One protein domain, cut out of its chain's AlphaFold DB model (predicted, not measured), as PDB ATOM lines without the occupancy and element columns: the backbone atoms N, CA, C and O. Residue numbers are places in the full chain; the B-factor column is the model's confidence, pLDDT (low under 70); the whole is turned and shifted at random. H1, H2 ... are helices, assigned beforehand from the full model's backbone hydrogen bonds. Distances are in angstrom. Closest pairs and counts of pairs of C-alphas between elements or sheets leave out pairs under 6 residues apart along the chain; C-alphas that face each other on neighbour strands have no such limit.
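This is residues 75 to 117 of the 165 residues of an uncharacterized protein of Deltaproteobacteria bacterium (UniProt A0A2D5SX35). One helix, H2, runs beside an extended first stretch, residues 75 to 81, with the short helix H1 making a corner at one end and a winding tail, residues 101 to 117, following the other. The printed part has 43 residues with two named helices, H1 then H2, and no named strand; the class is all helix, though just 18 residues are in named elements. It is only just compact, close to loose, with a radius of gyration of the C-alphas of 10.9 A, and only just a rod, spanning 34 by 17 by 16 A.

H2, residues 88 to 100, is 18.4 A long and ends at C-alpha 100 (130.352, 146.766, 153.626). H1, residues 82 to 86, begins at C-alpha 82 (152.156, 152.404, 151.350).

H2 and H1 only just touch, with 3 pairs of C-alphas within 8 A, and only at the corner by their tight link. H2 touches H1 with residues 90 to 91 alone; the closest C-alphas, of Met 84 and Leu 91, are 5.0 A apart. Every O i to N i+4 pair is within hydrogen-bond range in H2; in H1 0 of 1 is, beside 2 of 2 O i to N i+3 pairs.

The two C-alphas farthest apart, of Thr 86 and Ser 114, are 33.7 A apart. The printed part has no cut; its mean pLDDT is 91.7, and residue 117 alone is under 70.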
ATOM      1  N   ASP A  75     134.123 150.675 164.606       88.50
ATOM      2  CA  ASP A  75     133.424 149.487 164.090       88.50
ATOM      3  C   ASP A  75     134.386 148.485 163.437       88.50
ATOM      4  O   ASP A  75     134.192 147.274 163.510       88.50
ATOM      5  N   CYS A  76     135.440 149.001 162.800       91.75
ATOM      6  CA  CYS A  76     136.497 148.236 162.151       91.75
ATOM      7  C   CYS A  76     137.790 149.061 162.132       91.75
ATOM      8  O   CYS A  76     137.789 150.238 161.761       91.75
ATOM      9  N   ARG A  77     138.921 148.453 162.510       93.12
ATOM     10  CA  ARG A  77     140.253 149.060 162.329       93.12
ATOM     11  C   ARG A  77     140.926 148.439 161.113       93.12
ATOM     12  O   ARG A  77     140.873 147.229 160.953       93.12
ATOM     13  N   ILE A  78     141.613 149.246 160.307       94.81
ATOM     14  CA  ILE A  78     142.414 148.789 159.159       94.81
ATOM     15  C   ILE A  78     143.862 149.269 159.297       94.81
ATOM     16  O   ILE A  78     144.117 150.346 159.842       94.81
ATOM     17  N   PHE A  79     144.822 148.491 158.792       93.19
ATOM     18  CA  PHE A  79     146.212 148.939 158.694       93.19
ATOM     19  C   PHE A  79     146.436 149.769 157.431       93.19
ATOM     20  O   PHE A  79     145.969 149.420 156.345       93.19
ATOM     21  N   TYR A  80     147.206 150.846 157.572       92.94
ATOM     22  CA  TYR A  80     147.667 151.621 156.428       92.94
ATOM     23  C   TYR A  80     148.628 150.804 155.566       92.94
ATOM     24  O   TYR A  80     149.488 150.082 156.066       92.94
ATOM     25  N   THR A  81     148.507 150.982 154.254       93.50
ATOM     26  CA  THR A  81     149.457 150.465 153.265       93.50
ATOM     27  C   THR A  81     150.194 151.626 152.603       93.50
ATOM     28  O   THR A  81     149.723 152.763 152.641       93.50
ATOM     29  N   ALA A  82     151.348 151.360 151.984       95.75
ATOM     30  CA  ALA A  82     152.156 152.404 151.350       95.75
ATOM     31  C   ALA A  82     151.391 153.170 150.253       95.75
ATOM     32  O   ALA A  82     151.512 154.387 150.155       95.75
ATOM     33  N   GLU A  83     150.555 152.475 149.479       94.69
ATOM     34  CA  GLU A  83     149.731 153.077 148.424       94.69
ATOM     35  C   GLU A  83     148.702 154.075 148.980       94.69
ATOM     36  O   GLU A  83     148.477 155.137 148.408       94.69
ATOM     37  N   MET A  84     148.129 153.787 150.151       95.62
ATOM     38  CA  MET A  84     147.165 154.685 150.798       95.62
ATOM     39  C   MET A  84     147.788 156.005 151.251       95.62
ATOM     40  O   MET A  84     147.076 156.995 151.400       95.62
ATOM     41  N   LEU A  85     149.099 156.025 151.510       94.00
ATOM     42  CA  LEU A  85     149.789 157.234 151.959       94.00
ATOM     43  C   LEU A  85     149.952 158.254 150.828       94.00
ATOM     44  O   LEU A  85     149.996 159.453 151.093       94.00
ATOM     45  N   THR A  86     150.036 157.789 149.580       95.25
ATOM     46  CA  THR A  86     150.147 158.649 148.396       95.25
ATOM     47  C   THR A  86     148.795 158.890 147.728       95.25
ATOM     48  O   THR A  86     148.602 159.947 147.127       95.25
ATOM     49  N   ASN A  87     147.845 157.957 147.860       94.31
ATOM     50  CA  ASN A  87     146.510 158.054 147.283       94.31
ATOM     51  C   ASN A  87     145.408 157.823 148.330       94.31
ATOM     52  O   ASN A  87     145.045 156.694 148.666       94.31
ATOM     53  N   TYR A  88     144.800 158.918 148.790       93.88
ATOM     54  CA  TYR A  88     143.704 158.870 149.759       93.88
ATOM     55  C   TYR A  88     142.425 158.218 149.217       93.88
ATOM     56  O   TYR A  88     141.629 157.720 150.010       93.88
ATOM     57  N   SER A  89     142.211 158.167 147.899       96.38
ATOM     58  CA  SER A  89     141.047 157.476 147.329       96.38
ATOM     59  C   SER A  89     141.101 155.977 147.617       96.38
ATOM     60  O   SER A  89     140.081 155.388 147.968       96.38
ATOM     61  N   VAL A  90     142.296 155.379 147.563       95.94
ATOM     62  CA  VAL A  90     142.513 153.958 147.885       95.94
ATOM     63  C   VAL A  90     142.235 153.685 149.362       95.94
ATOM     64  O   VAL A  90     141.648 152.661 149.705       95.94
ATOM     65  N   LEU A  91     142.599 154.615 150.252       94.56
ATOM     66  CA  LEU A  91     142.269 154.512 151.675       94.56
ATOM     67  C   LEU A  91     140.753 154.451 151.897       94.56
ATOM     68  O   LEU A  91     140.278 153.600 152.644       94.56
ATOM     69  N   TRP A  92     140.003 155.348 151.258       94.25
ATOM     70  CA  TRP A  92     138.553 155.413 151.430       94.25
ATOM     71  C   TRP A  92     137.828 154.229 150.801       94.25
ATOM     72  O   TRP A  92     136.893 153.713 151.405       94.25
ATOM     73  N   GLN A  93     138.290 153.757 149.643       95.38
ATOM     74  CA  GLN A  93     137.794 152.522 149.039       95.38
ATOM     75  C   GLN A  93     138.024 151.332 149.973       95.38
ATOM     76  O   GLN A  93     137.081 150.629 150.305       95.38
ATOM     77  N   ARG A  94     139.237 151.183 150.517       95.38
ATOM     78  CA  ARG A  94     139.548 150.127 151.489       95.38
ATOM     79  C   ARG A  94     138.673 150.204 152.741       95.38
ATOM     80  O   ARG A  94     138.260 149.168 153.249       95.38
ATOM     81  N   ALA A  95     138.420 151.405 153.259       93.75
ATOM     82  CA  ALA A  95     137.553 151.590 154.419       93.75
ATOM     83  C   ALA A  95     136.100 151.185 154.112       93.75
ATOM     84  O   ALA A  95     135.488 150.476 154.906       93.75
ATOM     85  N   ALA A  96     135.580 151.584 152.947       94.31
ATOM     86  CA  ALA A  96     134.260 151.183 152.467       94.31
ATOM     87  C   ALA A  96     134.156 149.661 152.290       94.31
ATOM     88  O   ALA A  96     133.217 149.040 152.788       94.31
ATOM     89  N   ASP A  97     135.155 149.050 151.653       95.56
ATOM     90  CA  ASP A  97     135.218 147.604 151.461       95.56
ATOM     91  C   ASP A  97     135.233 146.880 152.808       95.56
ATOM     92  O   ASP A  97     134.483 145.925 152.989       95.56
ATOM     93  N   ALA A  98     136.027 147.350 153.774       93.69
ATOM     94  CA  ALA A  98     136.130 146.737 155.096       93.69
ATOM     95  C   ALA A  98     134.808 146.766 155.882       93.69
ATOM     96  O   ALA A  98     134.512 145.825 156.615       93.69
ATOM     97  N   LEU A  99     134.008 147.824 155.710       89.88
ATOM     98  CA  LEU A  99     132.721 147.977 156.389       89.88
ATOM     99  C   LEU A  99     131.580 147.223 155.698       89.88
ATOM    100  O   LEU A  99     130.721 146.674 156.384       89.88
ATOM    101  N   TRP A 100     131.546 147.202 154.362       88.75
ATOM    102  CA  TRP A 100     130.352 146.766 153.626       88.75
ATOM    103  C   TRP A 100     130.524 145.514 152.774       88.75
ATOM    104  O   TRP A 100     129.529 144.874 152.450       88.75
ATOM    105  N   SER A 101     131.741 145.170 152.353       93.56
ATOM    106  CA  SER A 101     131.954 144.111 151.351       93.56
ATOM    107  C   SER A 101     132.856 142.981 151.831       93.56
ATOM    108  O   SER A 101     132.660 141.832 151.448       93.56
ATOM    109  N   ASN A 102     133.853 143.283 152.657       92.44
ATOM    110  CA  ASN A 102     134.871 142.337 153.070       92.44
ATOM    111  C   ASN A 102     135.406 142.655 154.474       92.44
ATOM    112  O   ASN A 102     136.435 143.312 154.639       92.44
ATOM    113  N   SER A 103     134.751 142.092 155.488       89.38
ATOM    114  CA  SER A 103     135.140 142.239 156.895       89.38
ATOM    115  C   SER A 103     136.505 141.629 157.239       89.38
ATOM    116  O   SER A 103     137.083 141.996 158.259       89.38
ATOM    117  N   SER A 104     137.080 140.763 156.391       92.56
ATOM    118  CA  SER A 104     138.442 140.230 156.603       92.56
ATOM    119  C   SER A 104     139.540 141.290 156.464       92.56
ATOM    120  O   SER A 104     140.683 141.061 156.848       92.56
ATOM    121  N   LEU A 105     139.206 142.466 155.919       93.56
ATOM    122  CA  LEU A 105     140.117 143.607 155.869       93.56
ATOM    123  C   LEU A 105     140.293 144.280 157.238       93.56
ATOM    124  O   LEU A 105     141.250 145.043 157.411       93.56
ATOM    125  N   CYS A 106     139.389 144.020 158.185       94.44
ATOM    126  CA  CYS A 106     139.485 144.509 159.551       94.44
ATOM    127  C   CYS A 106     140.574 143.758 160.322       94.44
ATOM    128  O   CYS A 106     140.765 142.558 160.160       94.44
ATOM    129  N   VAL A 107     141.276 144.466 161.204       95.25
ATOM    130  CA  VAL A 107     142.243 143.861 162.124       95.25
ATOM    131  C   VAL A 107     141.523 142.885 163.055       95.25
ATOM    132  O   VAL A 107     140.451 143.208 163.576       95.25
ATOM    133  N   ASP A 108     142.129 141.730 163.317       93.19
ATOM    134  CA  ASP A 108     141.570 140.725 164.223       93.19
ATOM    135  C   ASP A 108     141.215 141.324 165.594       93.19
ATOM    136  O   ASP A 108     141.988 142.071 166.204       93.19
ATOM    137  N   GLY A 109     140.002 141.027 166.070       90.81
ATOM    138  CA  GLY A 109     139.477 141.551 167.335       90.81
ATOM    139  C   GLY A 109     139.191 143.059 167.338       90.81
ATOM    140  O   GLY A 109     139.111 143.661 168.407       90.81
ATOM    141  N   SER A 110     139.084 143.704 166.170       90.06
ATOM    142  CA  SER A 110     138.738 145.132 166.063       90.06
ATOM    143  C   SER A 110     137.263 145.429 165.800       90.06
ATOM    144  O   SER A 110     136.930 146.595 165.625       90.06
ATOM    145  N   THR A 111     136.410 144.407 165.776       91.00
ATOM    146  CA  THR A 111     134.988 144.509 165.431       91.00
ATOM    147  C   THR A 111     134.097 144.054 166.590       91.00
ATOM    148  O   THR A 111     134.551 143.360 167.503       91.00
ATOM    149  N   GLY A 112     132.817 144.445 166.562       87.94
ATOM    150  CA  GLY A 112     131.793 143.950 167.495       87.94
ATOM    151  C   GLY A 112     131.910 144.479 168.928       87.94
ATOM    152  O   GLY A 112     131.466 143.825 169.870       87.94
ATOM    153  N   HIS A 113     132.537 145.639 169.118       89.44
ATOM    154  CA  HIS A 113     132.675 146.223 170.443       89.44
ATOM    155  C   HIS A 113     131.355 146.871 170.887       89.44
ATOM    156  O   HIS A 113     130.720 147.581 170.124       89.44
ATOM    157  N   SER A 114     130.947 146.700 172.145       85.62
ATOM    158  CA  SER A 114     129.638 147.199 172.614       85.62
ATOM    159  C   SER A 114     129.442 148.720 172.517       85.62
ATOM    160  O   SER A 114     128.309 149.185 172.528       85.62
ATOM    161  N   SER A 115     130.529 149.496 172.441       82.50
ATOM    162  CA  SER A 115     130.475 150.948 172.228       82.50
ATOM    163  C   SER A 115     130.705 151.382 170.776       82.50
ATOM    164  O   SER A 115     130.712 152.582 170.526       82.50
ATOM    165  N   SER A 116     130.896 150.455 169.826       78.00
ATOM    166  CA  SER A 116     130.931 150.788 168.394       78.00
ATOM    167  C   SER A 116     129.499 150.904 167.862       78.00
ATOM    168  O   SER A 116     128.694 150.006 168.098       78.00
ATOM    169  N   GLY A 117     129.165 152.002 167.179       64.94
ATOM    170  CA  GLY A 117     127.863 152.155 166.516       64.94
ATOM    171  C   GLY A 117     126.749 152.812 167.339       64.94
ATOM    172  O   GLY A 117     125.600 152.823 166.912       64.94
TER     173      GLY A 117